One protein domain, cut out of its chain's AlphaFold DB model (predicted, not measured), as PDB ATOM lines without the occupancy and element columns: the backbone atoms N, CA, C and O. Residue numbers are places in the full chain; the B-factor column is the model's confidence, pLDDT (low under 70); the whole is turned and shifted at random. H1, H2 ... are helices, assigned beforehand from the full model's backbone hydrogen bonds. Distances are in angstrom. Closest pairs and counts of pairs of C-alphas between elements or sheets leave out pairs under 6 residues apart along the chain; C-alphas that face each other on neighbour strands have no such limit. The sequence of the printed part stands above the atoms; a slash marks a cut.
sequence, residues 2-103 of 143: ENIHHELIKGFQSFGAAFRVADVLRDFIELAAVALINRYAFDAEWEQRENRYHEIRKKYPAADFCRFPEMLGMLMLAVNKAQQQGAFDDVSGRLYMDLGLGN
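This is residues 2 to 103 of the 143 residues of an uncharacterized protein of Neisseria musculi (UniProt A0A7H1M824). Two pairs of helices form a V: H1 and H5 side by side make one arm, the helical hairpin of H2 and H3 makes the other, and the arms meet where H1 ends and H2 and H5 begin. H6 crosses the H1 and H5 pair, short H4 lies where H3 leads over to H5, and residues 39 to 45 stick out at the far end of the hairpin. The printed part has 102 residues with six named helices, H1 to H6 in order along the chain, and no named strand. It is all helix and compact, with a radius of gyration of the C-alphas of 14.5 A and spans of 38 by 36 by 28 A.

H1 takes residues 2 to 13, with C-alpha 2 at (41.234, 18.225, -36.185), and is 16.5 A long from first to last C-alpha. H2, residues 21 to 40, is the longest at 29.1 A and ends with C-alpha 40 at (10.603, 12.167, -33.373). H3, residues 46 to 57, measures 16.7 A, and H4, residues 62 to 65, measures 5.0 A. H5, residues 67 to 84, measures 25.6 A. H6, residues 91 to 98, measures 10.4 A and ends with C-alpha 98 at (40.114, 9.535, -44.466).

H1 is the hub and touches three helices. It touches H5 at a shallow tilt of 22 degrees, opposite ways, the closest C-alphas being those of Leu 8 and Met 71 at 6.1 A. With residues 5 to 9 alone it touches H6 at a steep tilt of 60 degrees, the same way, closest at Ile 9 and Leu 95, whose C-alphas are 6.9 A apart. With residues 12 to 13 alone it touches residues 21 to 25 of H2, closest at the C-alphas of Phe 12 and Val 21, 6.2 A; their lines stand at 71 degrees, only just about perpendicular. H5, with residues 75 to 79 alone, only just touches H6, with 3 pairs of C-alphas within 8 A, the closest those of Val 79 and Val 91 at 7.2 A. H2 and H3 form a helical hairpin and touch at a shallow tilt of 29 degrees, opposite ways, with the C-alphas of Leu 31 and Tyr 53 closest at 5.8 A. The helix packing is part aligned, part crossed. H2 and H5 are close but not clearly touching, closest at the C-alphas of Phe 28 and Phe 68, 6.2 A; H2 and H6 are near each other. H4 meets H5 only through their link, and H3 and H5 are apart. Every O i to N i+4 pair is within hydrogen-bond range in H1, H3, H5 and H6, and 15 of 16 are in H2; H4 is too short for such a pair.

The two C-alphas farthest apart, those of Glu 2 and Ala 44, are 40.9 A apart. The printed part has no cut, and no link between helices is long. The mean pLDDT of the printed part is 93.4, and residue 2 alone is under 70.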
ATOM      1  N   GLU A   2      40.256  19.320 -36.052       62.44
ATOM      2  CA  GLU A   2      41.234  18.225 -36.185       62.44
ATOM      3  C   GLU A   2      41.237  17.227 -35.024       62.44
ATOM      4  O   GLU A   2      41.171  16.038 -35.287       62.44
ATOM      5  N   ASN A   3      41.248  17.659 -33.757       82.19
ATOM      6  CA  ASN A   3      41.290  16.706 -32.638       82.19
ATOM      7  C   ASN A   3      40.068  15.755 -32.613       82.19
ATOM      8  O   ASN A   3      40.231  14.545 -32.547       82.19
ATOM      9  N   ILE A   4      38.845  16.276 -32.779       90.19
ATOM     10  CA  ILE A   4      37.618  15.451 -32.768       90.19
ATOM     11  C   ILE A   4      37.576  14.517 -33.985       90.19
ATOM     12  O   ILE A   4      37.183  13.362 -33.870       90.19
ATOM     13  N   HIS A   5      38.005  15.013 -35.147       90.44
ATOM     14  CA  HIS A   5      38.043  14.233 -36.383       90.44
ATOM     15  C   HIS A   5      39.008  13.045 -36.290       90.44
ATOM     16  O   HIS A   5      38.645  11.921 -36.627       90.44
ATOM     17  N   HIS A   6      40.208  13.266 -35.751       92.19
ATOM     18  CA  HIS A   6      41.167  12.187 -35.512       92.19
ATOM     19  C   HIS A   6      40.636  11.150 -34.514       92.19
ATOM     20  O   HIS A   6      40.841   9.955 -34.716       92.19
ATOM     21  N   GLU A   7      39.938  11.577 -33.458       94.50
ATOM     22  CA  GLU A   7      39.326  10.648 -32.501       94.50
ATOM     23  C   GLU A   7      38.170   9.843 -33.119       94.50
ATOM     24  O   GLU A   7      38.044   8.654 -32.829       94.50
ATOM     25  N   LEU A   8      37.391  10.419 -34.044       94.94
ATOM     26  CA  LEU A   8      36.411   9.661 -34.832       94.94
ATOM     27  C   LEU A   8      37.090   8.572 -35.666       94.94
ATOM     28  O   LEU A   8      36.697   7.410 -35.575       94.94
ATOM     29  N   ILE A   9      38.140   8.914 -36.422       95.19
ATOM     30  CA  ILE A   9      38.896   7.944 -37.234       95.19
ATOM     31  C   ILE A   9      39.425   6.800 -36.361       95.19
ATOM     32  O   ILE A   9      39.225   5.627 -36.686       95.19
ATOM     33  N   LYS A  10      40.042   7.123 -35.217       94.75
ATOM     34  CA  LYS A  10      40.508   6.118 -34.251       94.75
ATOM     35  C   LYS A  10      39.362   5.260 -33.722       94.75
ATOM     36  O   LYS A  10      39.533   4.051 -33.585       94.75
ATOM     37  N   GLY A  11      38.200   5.859 -33.457       95.31
ATOM     38  CA  GLY A  11      36.983   5.159 -33.057       95.31
ATOM     39  C   GLY A  11      36.618   4.050 -34.042       95.31
ATOM     40  O   GLY A  11      36.513   2.891 -33.639       95.31
ATOM     41  N   PHE A  12      36.547   4.357 -35.338       95.62
ATOM     42  CA  PHE A  12      36.260   3.356 -36.373       95.62
ATOM     43  C   PHE A  12      37.360   2.297 -36.512       95.62
ATOM     44  O   PHE A  12      37.063   1.110 -36.632       95.62
ATOM     45  N   GLN A  13      38.632   2.694 -36.453       93.69
ATOM     46  CA  GLN A  13      39.762   1.762 -36.568       93.69
ATOM     47  C   GLN A  13      39.897   0.838 -35.346       93.69
ATOM     48  O   GLN A  13      40.426  -0.269 -35.457       93.69
ATOM     49  N   SER A  14      39.388   1.252 -34.182       94.00
ATOM     50  CA  SER A  14      39.504   0.501 -32.927       94.00
ATOM     51  C   SER A  14      38.685  -0.793 -32.866       94.00
ATOM     52  O   SER A  14      38.961  -1.627 -32.007       94.00
ATOM     53  N   PHE A  15      37.739  -0.996 -33.790       94.00
ATOM     54  CA  PHE A  15      37.025  -2.269 -33.958       94.00
ATOM     55  C   PHE A  15      37.953  -3.400 -34.450       94.00
ATOM     56  O   PHE A  15      37.619  -4.581 -34.343       94.00
ATOM     57  N   GLY A  16      39.147  -3.049 -34.943       89.69
ATOM     58  CA  GLY A  16      40.204  -3.992 -35.282       89.69
ATOM     59  C   GLY A  16      39.849  -4.921 -36.441       89.69
ATOM     60  O   GLY A  16      38.944  -4.668 -37.228       89.69
ATOM     61  N   ALA A  17      40.580  -6.030 -36.553       89.25
ATOM     62  CA  ALA A  17      40.437  -6.963 -37.675       89.25
ATOM     63  C   ALA A  17      39.125  -7.772 -37.666       89.25
ATOM     64  O   ALA A  17      38.817  -8.433 -38.656       89.25
ATOM     65  N   ALA A  18      38.362  -7.743 -36.567       91.38
ATOM     66  CA  ALA A  18      37.100  -8.473 -36.449       91.38
ATOM     67  C   ALA A  18      35.985  -7.871 -37.322       91.38
ATOM     68  O   ALA A  18      35.095  -8.598 -37.762       91.38
ATOM     69  N   PHE A  19      36.050  -6.566 -37.598       95.38
ATOM     70  CA  PHE A  19      35.038  -5.850 -38.364       95.38
ATOM     71  C   PHE A  19      35.680  -5.034 -39.480       95.38
ATOM     72  O   PHE A  19      36.670  -4.333 -39.285       95.38
ATOM     73  N   ARG A  20      35.090  -5.082 -40.675       95.44
ATOM     74  CA  ARG A  20      35.515  -4.198 -41.762       95.44
ATOM     75  C   ARG A  20      35.048  -2.782 -41.444       95.44
ATOM     76  O   ARG A  20      33.864  -2.572 -41.200       95.44
ATOM     77  N   VAL A  21      35.947  -1.806 -41.541       95.69
ATOM     78  CA  VAL A  21      35.648  -0.383 -41.281       95.69
ATOM     79  C   VAL A  21      34.437   0.109 -42.087       95.69
ATOM     80  O   VAL A  21      33.603   0.834 -41.556       95.69
ATOM     81  N   ALA A  22      34.290  -0.343 -43.337       94.06
ATOM     82  CA  ALA A  22      33.140  -0.018 -44.183       94.06
ATOM     83  C   ALA A  22      31.796  -0.474 -43.583       94.06
ATOM     84  O   ALA A  22      30.803   0.250 -43.659       94.06
ATOM     85  N   ASP A  23      31.762  -1.667 -42.984       96.19
ATOM     86  CA  ASP A  23      30.554  -2.227 -42.372       96.19
ATOM     87  C   ASP A  23      30.248  -1.526 -41.042       96.19
ATOM     88  O   ASP A  23      29.092  -1.208 -40.775       96.19
ATOM     89  N   VAL A  24      31.287  -1.187 -40.266       97.50
ATOM     90  CA  VAL A  24      31.151  -0.383 -39.040       97.50
ATOM     91  C   VAL A  24      30.603   1.008 -39.356       97.50
ATOM     92  O   VAL A  24      29.692   1.465 -38.673       97.50
ATOM     93  N   LEU A  25      31.108   1.684 -40.397       96.31
ATOM     94  CA  LEU A  25      30.591   2.996 -40.801       96.31
ATOM     95  C   LEU A  25      29.130   2.907 -41.258       96.31
ATOM     96  O   LEU A  25      28.317   3.743 -40.865       96.31
ATOM     97  N   ARG A  26      28.780   1.886 -42.050       96.69
ATOM     98  CA  ARG A  26      27.395   1.648 -42.483       96.69
ATOM     99  C   ARG A  26      26.467   1.455 -41.285       96.69
ATOM    100  O   ARG A  26      25.453   2.142 -41.189       96.69
ATOM    101  N   ASP A  27      26.822   0.542 -40.385       98.25
ATOM    102  CA  ASP A  27      26.028   0.243 -39.195       98.25
ATOM    103  C   ASP A  27      25.948   1.469 -38.267       98.25
ATOM    104  O   ASP A  27      24.879   1.751 -37.736       98.25
ATOM    105  N   PHE A  28      27.024   2.253 -38.119       98.12
ATOM    106  CA  PHE A  28      27.014   3.519 -37.373       98.12
ATOM    107  C   PHE A  28      25.985   4.510 -37.927       98.12
ATOM    108  O   PHE A  28      25.181   5.042 -37.161       98.12
ATOM    109  N   ILE A  29      25.997   4.748 -39.244       97.06
ATOM    110  CA  ILE A  29      25.062   5.668 -39.904       97.06
ATOM    111  C   ILE A  29      23.623   5.175 -39.720       97.06
ATOM    112  O   ILE A  29      22.745   5.966 -39.380       97.06
ATOM    113  N   GLU A  30      23.380   3.876 -39.903       98.44
ATOM    114  CA  GLU A  30      22.046   3.289 -39.769       98.44
ATOM    115  C   GLU A  30      21.530   3.358 -38.322       98.44
ATOM    116  O   GLU A  30      20.406   3.805 -38.091       98.44
ATOM    117  N   LEU A  31      22.361   3.007 -37.334       98.56
ATOM    118  CA  LEU A  31      22.027   3.124 -35.910       98.56
ATOM    119  C   LEU A  31      21.714   4.574 -35.521       98.56
ATOM    120  O   LEU A  31      20.728   4.819 -34.825       98.56
ATOM    121  N   ALA A  32      22.527   5.534 -35.975       97.62
ATOM    122  CA  ALA A  32      22.311   6.953 -35.706       97.62
ATOM    123  C   ALA A  32      21.007   7.458 -36.344       97.62
ATOM    124  O   ALA A  32      20.225   8.141 -35.681       97.62
ATOM    125  N   ALA A  33      20.744   7.089 -37.601       97.62
ATOM    126  CA  ALA A  33      19.522   7.457 -38.305       97.62
ATOM    127  C   ALA A  33      18.279   6.896 -37.606       97.62
ATOM    128  O   ALA A  33      17.342   7.647 -37.339       97.62
ATOM    129  N   VAL A  34      18.287   5.609 -37.245       98.31
ATOM    130  CA  VAL A  34      17.176   4.990 -36.513       98.31
ATOM    131  C   VAL A  34      16.952   5.679 -35.169       98.31
ATOM    132  O   VAL A  34      15.825   6.074 -34.881       98.31
ATOM    133  N   ALA A  35      18.008   5.882 -34.374       97.19
ATOM    134  CA  ALA A  35      17.899   6.518 -33.061       97.19
ATOM    135  C   ALA A  35      17.324   7.943 -33.149       97.19
ATOM    136  O   ALA A  35      16.518   8.342 -32.306       97.19
ATOM    137  N   LEU A  36      17.706   8.705 -34.180       95.88
ATOM    138  CA  LEU A  36      17.166  10.038 -34.431       95.88
ATOM    139  C   LEU A  36      15.708   9.978 -34.895       95.88
ATOM    140  O   LEU A  36      14.866  10.651 -34.312       95.88
ATOM    141  N   ILE A  37      15.379   9.167 -35.900       97.56
ATOM    142  CA  ILE A  37      14.017   9.098 -36.450       97.56
ATOM    143  C   ILE A  37      13.033   8.612 -35.384       97.56
ATOM    144  O   ILE A  37      12.027   9.277 -35.144       97.56
ATOM    145  N   ASN A  38      13.339   7.522 -34.678       97.50
ATOM    146  CA  ASN A  38      12.455   6.963 -33.650       97.50
ATOM    147  C   ASN A  38      12.249   7.899 -32.452       97.50
ATOM    148  O   ASN A  38      11.277   7.741 -31.709       97.50
ATOM    149  N   ARG A  39      13.113   8.904 -32.265       96.19
ATOM    150  CA  ARG A  39      12.913   9.938 -31.246       96.19
ATOM    151  C   ARG A  39      11.781  10.909 -31.596       96.19
ATOM    152  O   ARG A  39      11.187  11.468 -30.670       96.19
ATOM    153  N   TYR A  40      11.509  11.121 -32.884       96.50
ATOM    154  CA  TYR A  40      10.603  12.167 -33.373       96.50
ATOM    155  C   TYR A  40       9.399  11.636 -34.168       96.50
ATOM    156  O   TYR A  40       8.346  12.272 -34.151       96.50
ATOM    157  N   ALA A  41       9.524  10.493 -34.845       95.88
ATOM    158  CA  ALA A  41       8.504   9.925 -35.722       95.88
ATOM    159  C   ALA A  41       7.864   8.678 -35.096       95.88
ATOM    160  O   ALA A  41       8.401   7.576 -35.188       95.88
ATOM    161  N   PHE A  42       6.700   8.860 -34.470       95.81
ATOM    162  CA  PHE A  42       5.899   7.796 -33.848       95.81
ATOM    163  C   PHE A  42       4.822   7.286 -34.813       95.81
ATOM    164  O   PHE A  42       3.625   7.449 -34.582       95.81
ATOM    165  N   ASP A  43       5.261   6.735 -35.938       96.75
ATOM    166  CA  ASP A  43       4.405   6.205 -37.000       96.75
ATOM    167  C   ASP A  43       4.360   4.663 -36.987       96.75
ATOM    168  O   ASP A  43       4.923   4.006 -36.109       96.75
ATOM    169  N   ALA A  44       3.672   4.075 -37.969       97.62
ATOM    170  CA  ALA A  44       3.526   2.624 -38.098       97.62
ATOM    171  C   ALA A  44       4.855   1.879 -38.338       97.62
ATOM    172  O   ALA A  44       4.913   0.667 -38.155       97.62
ATOM    173  N   GLU A  45       5.920   2.580 -38.734       97.69
ATOM    174  CA  GLU A  45       7.237   2.001 -39.008       97.69
ATOM    175  C   GLU A  45       8.177   2.054 -37.790       97.69
ATOM    176  O   GLU A  45       9.268   1.480 -37.830       97.69
ATOM    177  N   TRP A  46       7.780   2.716 -36.693       98.12
ATOM    178  CA  TRP A  46       8.621   2.899 -35.503       98.12
ATOM    179  C   TRP A  46       9.190   1.575 -34.973       98.12
ATOM    180  O   TRP A  46      10.400   1.450 -34.770       98.12
ATOM    181  N   GLU A  47       8.334   0.560 -34.816       98.31
ATOM    182  CA  GLU A  47       8.725  -0.753 -34.288       98.31
ATOM    183  C   GLU A  47       9.642  -1.509 -35.258       98.31
ATOM    184  O   GLU A  47      10.598  -2.160 -34.837       98.31
ATOM    185  N   GLN A  48       9.416  -1.375 -36.567       98.44
ATOM    186  CA  GLN A  48      10.294  -1.960 -37.580       98.44
ATOM    187  C   GLN A  48      11.707  -1.368 -37.497       98.44
ATOM    188  O   GLN A  48      12.690  -2.114 -37.526       98.44
ATOM    189  N   ARG A  49      11.821  -0.042 -37.356       98.31
ATOM    190  CA  ARG A  49      13.113   0.637 -37.184       98.31
ATOM    191  C   ARG A  49      13.791   0.221 -35.879       98.31
ATOM    192  O   ARG A  49      14.979  -0.096 -35.890       98.31
ATOM    193  N   GLU A  50      13.045   0.123 -34.780       98.38
ATOM    194  CA  GLU A  50      13.597  -0.296 -33.483       98.38
ATOM    195  C   GLU A  50      14.126  -1.739 -33.526       98.38
ATOM    196  O   GLU A  50      15.233  -2.037 -33.066       98.38
ATOM    197  N   ASN A  51      13.384  -2.641 -34.169       98.56
ATOM    198  CA  ASN A  51      13.835  -4.010 -34.400       98.56
ATOM    199  C   ASN A  51      15.131  -4.040 -35.219       98.56
ATOM    200  O   ASN A  51      16.072  -4.750 -34.850       98.56
ATOM    201  N   ARG A  52      15.230  -3.211 -36.266       98.44
ATOM    202  CA  ARG A  52      16.442  -3.086 -37.081       98.44
ATOM    203  C   ARG A  52      17.651  -2.600 -36.271       98.44
ATOM    204  O   ARG A  52      18.740  -3.161 -36.406       98.44
ATOM    205  N   TYR A  53      17.469  -1.629 -35.376       98.62
ATOM    206  CA  TYR A  53      18.519  -1.191 -34.447       98.62
ATOM    207  C   TYR A  53      19.041  -2.361 -33.599       98.62
ATOM    208  O   TYR A  53      20.252  -2.576 -33.472       98.62
ATOM    209  N   HIS A  54      18.134  -3.170 -33.047       98.44
ATOM    210  CA  HIS A  54      18.502  -4.325 -32.232       98.44
ATOM    211  C   HIS A  54      19.151  -5.464 -33.025       98.44
ATOM    212  O   HIS A  54      20.016  -6.155 -32.479       98.44
ATOM    213  N   GLU A  55      18.782  -5.668 -34.288       98.62
ATOM    214  CA  GLU A  55      19.476  -6.599 -35.184       98.62
ATOM    215  C   GLU A  55      20.938  -6.201 -35.384       98.62
ATOM    216  O   GLU A  55      21.825  -7.045 -35.252       98.62
ATOM    217  N   ILE A  56      21.202  -4.918 -35.643       98.44
ATOM    218  CA  ILE A  56      22.567  -4.409 -35.798       98.44
ATOM    219  C   ILE A  56      23.334  -4.537 -34.481       98.44
ATOM    220  O   ILE A  56      24.444  -5.065 -34.474       98.44
ATOM    221  N   ARG A  57      22.732  -4.145 -33.349       98.06
ATOM    222  CA  ARG A  57      23.355  -4.261 -32.019       98.06
ATOM    223  C   ARG A  57      23.871  -5.669 -31.728       98.06
ATOM    224  O   ARG A  57      24.947  -5.811 -31.159       98.06
ATOM    225  N   LYS A  58      23.119  -6.710 -32.105       98.12
ATOM    226  CA  LYS A  58      23.491  -8.116 -31.856       98.12
ATOM    227  C   LYS A  58      24.767  -8.552 -32.587       98.12
ATOM    228  O   LYS A  58      25.353  -9.552 -32.185       98.12
ATOM    229  N   LYS A  59      25.202  -7.828 -33.625       97.62
ATOM    230  CA  LYS A  59      26.446  -8.120 -34.356       97.62
ATOM    231  C   LYS A  59      27.707  -7.805 -33.542       97.62
ATOM    232  O   LYS A  59      28.765  -8.345 -33.847       97.62
ATOM    233  N   TYR A  60      27.603  -6.939 -32.531       97.88
ATOM    234  CA  TYR A  60      28.750  -6.393 -31.807       97.88
ATOM    235  C   TYR A  60      28.779  -6.874 -30.349       97.88
ATOM    236  O   TYR A  60      27.738  -6.893 -29.682       97.88
ATOM    237  N   PRO A  61      29.963  -7.208 -29.804       96.81
ATOM    238  CA  PRO A  61      30.149  -7.327 -28.363       96.81
ATOM    239  C   PRO A  61      29.720  -6.044 -27.653       96.81
ATOM    240  O   PRO A  61      29.899  -4.946 -28.175       96.81
ATOM    241  N   ALA A  62      29.201  -6.160 -26.427       95.81
ATOM    242  CA  ALA A  62      28.722  -4.996 -25.677       95.81
ATOM    243  C   ALA A  62      29.798  -3.901 -25.526       95.81
ATOM    244  O   ALA A  62      29.486  -2.724 -25.670       95.81
ATOM    245  N   ALA A  63      31.055  -4.300 -25.302       93.31
ATOM    246  CA  ALA A  63      32.187  -3.382 -25.184       93.31
ATOM    247  C   ALA A  63      32.453  -2.583 -26.474       93.31
ATOM    248  O   ALA A  63      32.774  -1.401 -26.398       93.31
ATOM    249  N   ASP A  64      32.277  -3.200 -27.645       95.69
ATOM    250  CA  ASP A  64      32.447  -2.521 -28.933       95.69
ATOM    251  C   ASP A  64      31.222  -1.673 -29.273       95.69
ATOM    252  O   ASP A  64      31.355  -0.544 -29.741       95.69
ATOM    253  N   PHE A  65      30.018  -2.173 -28.973       97.19
ATOM    254  CA  PHE A  65      28.778  -1.453 -29.248       97.19
ATOM    255  C   PHE A  65      28.703  -0.111 -28.506       97.19
ATOM    256  O   PHE A  65      28.182   0.859 -29.054       97.19
ATOM    257  N   CYS A  66      29.256  -0.024 -27.291       96.31
ATOM    258  CA  CYS A  66      29.331   1.224 -26.525       96.31
ATOM    259  C   CYS A  66      30.085   2.351 -27.251       96.31
ATOM    260  O   CYS A  66      29.810   3.516 -26.984       96.31
ATOM    261  N   ARG A  67      30.953   2.034 -28.221       96.19
ATOM    262  CA  ARG A  67      31.675   3.041 -29.012       96.19
ATOM    263  C   ARG A  67      30.765   3.793 -29.986       96.19
ATOM    264  O   ARG A  67      31.025   4.954 -30.281       96.19
ATOM    265  N   PHE A  68      29.691   3.180 -30.494       97.62
ATOM    266  CA  PHE A  68      28.779   3.843 -31.442       97.62
ATOM    267  C   PHE A  68      28.141   5.132 -30.888       97.62
ATOM    268  O   PHE A  68      28.259   6.166 -31.551       97.62
ATOM    269  N   PRO A  69      27.499   5.141 -29.701       96.81
ATOM    270  CA  PRO A  69      26.953   6.375 -29.138       96.81
ATOM    271  C   PRO A  69      28.038   7.399 -28.774       96.81
ATOM    272  O   PRO A  69      27.800   8.598 -28.910       96.81
ATOM    273  N   GLU A  70      29.237   6.963 -28.373       95.94
ATOM    274  CA  GLU A  70      30.380   7.860 -28.135       95.94
ATOM    275  C   GLU A  70      30.808   8.569 -29.428       95.94
ATOM    276  O   GLU A  70      30.930   9.797 -29.459       95.94
ATOM    277  N   MET A  71      30.955   7.815 -30.523       96.81
ATOM    278  CA  MET A  71      31.244   8.361 -31.851       96.81
ATOM    279  C   MET A  71      30.139   9.300 -32.338       96.81
ATOM    280  O   MET A  71      30.441  10.354 -32.895       96.81
ATOM    281  N   LEU A  72      28.866   8.989 -32.076       96.25
ATOM    282  CA  LEU A  72      27.762   9.888 -32.418       96.25
ATOM    283  C   LEU A  72      27.864  11.209 -31.643       96.25
ATOM    284  O   LEU A  72      27.710  12.280 -32.226       96.25
ATOM    285  N   GLY A  73      28.191  11.152 -30.350       95.50
ATOM    286  CA  GLY A  73      28.451  12.343 -29.539       95.50
ATOM    287  C   GLY A  73      29.595  13.198 -30.093       95.50
ATOM    288  O   GLY A  73      29.459  14.419 -30.202       95.50
ATOM    289  N   MET A  74      30.698  12.568 -30.511       95.19
ATOM    290  CA  MET A  74      31.829  13.256 -31.145       95.19
ATOM    291  C   MET A  74      31.445  13.905 -32.481       95.19
ATOM    292  O   MET A  74      31.799  15.060 -32.718       95.19
ATOM    293  N   LEU A  75      30.681  13.206 -33.326       93.94
ATOM    294  CA  LEU A  75      30.177  13.747 -34.589       93.94
ATOM    295  C   LEU A  75      29.307  14.991 -34.352       93.94
ATOM    296  O   LEU A  75      29.536  16.030 -34.968       93.94
ATOM    297  N   MET A  76      28.371  14.925 -33.402       92.94
ATOM    298  CA  MET A  76      27.515  16.064 -33.055       92.94
ATOM    299  C   MET A  76      28.326  17.241 -32.500       92.94
ATOM    300  O   MET A  76      28.050  18.394 -32.829       92.94
ATOM    301  N   LEU A  77      29.363  16.979 -31.699       93.19
ATOM    302  CA  LEU A  77      30.268  18.022 -31.215       93.19
ATOM    303  C   LEU A  77      31.040  18.691 -32.365       93.19
ATOM    304  O   LEU A  77      31.204  19.913 -32.354       93.19
ATOM    305  N   ALA A  78      31.497  17.915 -33.352       91.38
ATOM    306  CA  ALA A  78      32.176  18.444 -34.531       91.38
ATOM    307  C   ALA A  78      31.256  19.371 -35.342       91.38
ATOM    308  O   ALA A  78      31.642  20.507 -35.623       91.38
ATOM    309  N   VAL A  79      30.027  18.926 -35.630       89.50
ATOM    310  CA  VAL A  79      29.020  19.708 -36.368       89.50
ATOM    311  C   VAL A  79      28.650  20.988 -35.614       89.50
ATOM    312  O   VAL A  79      28.719  22.079 -36.178       89.50
ATOM    313  N   ASN A  80      28.343  20.888 -34.318       90.56
ATOM    314  CA  ASN A  80      27.987  22.049 -33.498       90.56
ATOM    315  C   ASN A  80      29.117  23.084 -33.442       90.56
ATOM    316  O   ASN A  80      28.867  24.289 -33.490       90.56
ATOM    317  N   LYS A  81      30.374  22.633 -33.358       89.50
ATOM    318  CA  LYS A  81      31.531  23.532 -33.334       89.50
ATOM    319  C   LYS A  81      31.725  24.256 -34.666       89.50
ATOM    320  O   LYS A  81      32.038  25.443 -34.640       89.50
ATOM    321  N   ALA A  82      31.537  23.574 -35.797       86.25
ATOM    322  CA  ALA A  82      31.573  24.213 -37.111       86.25
ATOM    323  C   ALA A  82      30.492  25.302 -37.213       86.25
ATOM    324  O   ALA A  82      30.801  26.460 -37.503       86.25
ATOM    325  N   GLN A  83      29.255  24.965 -36.830       87.00
ATOM    326  CA  GLN A  83      28.127  25.897 -36.844       87.00
ATOM    327  C   GLN A  83      28.382  27.142 -35.977       87.00
ATOM    328  O   GLN A  83      28.141  28.262 -36.421       87.00
ATOM    329  N   GLN A  84      28.914  26.977 -34.760       88.75
ATOM    330  CA  GLN A  84      29.261  28.100 -33.872       88.75
ATOM    331  C   GLN A  84      30.320  29.039 -34.461       88.75
ATOM    332  O   GLN A  84      30.383  30.208 -34.089       88.75
ATOM    333  N   GLN A  85      31.155  28.540 -35.372       86.69
ATOM    334  CA  GLN A  85      32.178  29.321 -36.066       86.69
ATOM    335  C   GLN A  85      31.645  29.981 -37.347       86.69
ATOM    336  O   GLN A  85      32.419  30.600 -38.075       86.69
ATOM    337  N   GLY A  86      30.345  29.846 -37.641       83.44
ATOM    338  CA  GLY A  86      29.752  30.316 -38.893       83.44
ATOM    339  C   GLY A  86      30.258  29.550 -40.116       83.44
ATOM    340  O   GLY A  86      30.159  30.046 -41.236       83.44
ATOM    341  N   ALA A  87      30.830  28.364 -39.910       79.88
ATOM    342  CA  ALA A  87      31.298  27.494 -40.971       79.88
ATOM    343  C   ALA A  87      30.309  26.340 -41.155       79.88
ATOM    344  O   ALA A  87      29.864  25.721 -40.190       79.88
ATOM    345  N   PHE A  88      29.999  26.020 -42.408       77.62
ATOM    346  CA  PHE A  88      29.511  24.686 -42.740       77.62
ATOM    347  C   PHE A  88      30.715  23.771 -42.912       77.62
ATOM    348  O   PHE A  88      31.813  24.250 -43.193       77.62
ATOM    349  N   ASP A  89      30.538  22.476 -42.683       80.75
ATOM    350  CA  ASP A  89      31.642  21.541 -42.789       80.75
ATOM    351  C   ASP A  89      31.170  20.142 -43.181       80.75
ATOM    352  O   ASP A  89      30.199  19.637 -42.618       80.75
ATOM    353  N   ASP A  90      31.869  19.506 -44.121       86.06
ATOM    354  CA  ASP A  90      31.569  18.139 -44.556       86.06
ATOM    355  C   ASP A  90      32.328  17.117 -43.701       86.06
ATOM    356  O   ASP A  90      33.312  16.498 -44.117       86.06
ATOM    357  N   VAL A  91      31.903  16.989 -42.441       88.25
ATOM    358  CA  VAL A  91      32.539  16.077 -41.477       88.25
ATOM    359  C   VAL A  91      32.423  14.624 -41.946       88.25
ATOM    360  O   VAL A  91      33.402  13.883 -41.883       88.25
ATOM    361  N   SER A  92      31.249  14.229 -42.441       89.06
ATOM    362  CA  SER A  92      30.967  12.855 -42.863       89.06
ATOM    363  C   SER A  92      31.710  12.473 -44.142       89.06
ATOM    364  O   SER A  92      32.297  11.392 -44.187       89.06
ATOM    365  N   GLY A  93      31.732  13.341 -45.158       88.44
ATOM    366  CA  GLY A  93      32.459  13.084 -46.399       88.44
ATOM    367  C   GLY A  93      33.962  13.008 -46.163       88.44
ATOM    368  O   GLY A  93      34.598  12.046 -46.588       88.44
ATOM    369  N   ARG A  94      34.538  13.923 -45.369       88.69
ATOM    370  CA  ARG A  94      35.947  13.796 -44.962       88.69
ATOM    371  C   ARG A  94      36.230  12.520 -44.189       88.69
ATOM    372  O   ARG A  94      37.233  11.874 -44.452       88.69
ATOM    373  N   LEU A  95      35.367  12.150 -43.242       91.31
ATOM    374  CA  LEU A  95      35.534  10.914 -42.480       91.31
ATOM    375  C   LEU A  95      35.538   9.699 -43.415       91.31
ATOM    376  O   LEU A  95      36.393   8.833 -43.284       91.31
ATOM    377  N   TYR A  96      34.628   9.656 -44.387       91.44
ATOM    378  CA  TYR A  96      34.587   8.597 -45.390       91.44
ATOM    379  C   TYR A  96      35.881   8.524 -46.217       91.44
ATOM    380  O   TYR A  96      36.427   7.433 -46.410       91.44
ATOM    381  N   MET A  97      36.393   9.678 -46.660       90.50
ATOM    382  CA  MET A  97      37.645   9.766 -47.417       90.50
ATOM    383  C   MET A  97      38.856   9.337 -46.582       90.50
ATOM    384  O   MET A  97      39.650   8.519 -47.038       90.50
ATOM    385  N   ASP A  98      38.971   9.816 -45.344       91.50
ATOM    386  CA  ASP A  98      40.114   9.535 -44.466       91.50
ATOM    387  C   ASP A  98      40.110   8.099 -43.918       91.50
ATOM    388  O   ASP A  98      41.156   7.562 -43.552       91.50
ATOM    389  N   LEU A  99      38.947   7.438 -43.896       92.50
ATOM    390  CA  LEU A  99      38.841   5.998 -43.645       92.50
ATOM    391  C   LEU A  99      39.226   5.147 -44.870       92.50
ATOM    392  O   LEU A  99      39.244   3.919 -44.764       92.50
ATOM    393  N   GLY A 100      39.530   5.767 -46.016       89.88
ATOM    394  CA  GLY A 100      39.933   5.075 -47.241       89.88
ATOM    395  C   GLY A 100      38.818   4.220 -47.842       89.88
ATOM    396  O   GLY A 100      39.087   3.160 -48.402       89.88
ATOM    397  N   LEU A 101      37.559   4.633 -47.666       89.44
ATOM    398  CA  LEU A 101      36.390   3.859 -48.100       89.44
ATOM    399  C   LEU A 101      35.959   4.145 -49.540       89.44
ATOM    400  O   LEU A 101      35.084   3.446 -50.051       89.44
ATOM    401  N   GLY A 102      36.561   5.154 -50.173       82.94
ATOM    402  CA  GLY A 102      36.325   5.484 -51.572       82.94
ATOM    403  C   GLY A 102      36.700   4.343 -52.510       82.94
ATOM    404  O   GLY A 102      37.586   3.531 -52.239       82.94
ATOM    405  N   ASN A 103      35.994   4.283 -53.635       80.94
ATOM    406  CA  ASN A 103      36.332   3.393 -54.729       80.94
ATOM    407  C   ASN A 103      37.020   4.189 -55.844       80.94
ATOM    408  O   ASN A 103      36.364   4.716 -56.748       80.94
TER     409      ASN A 103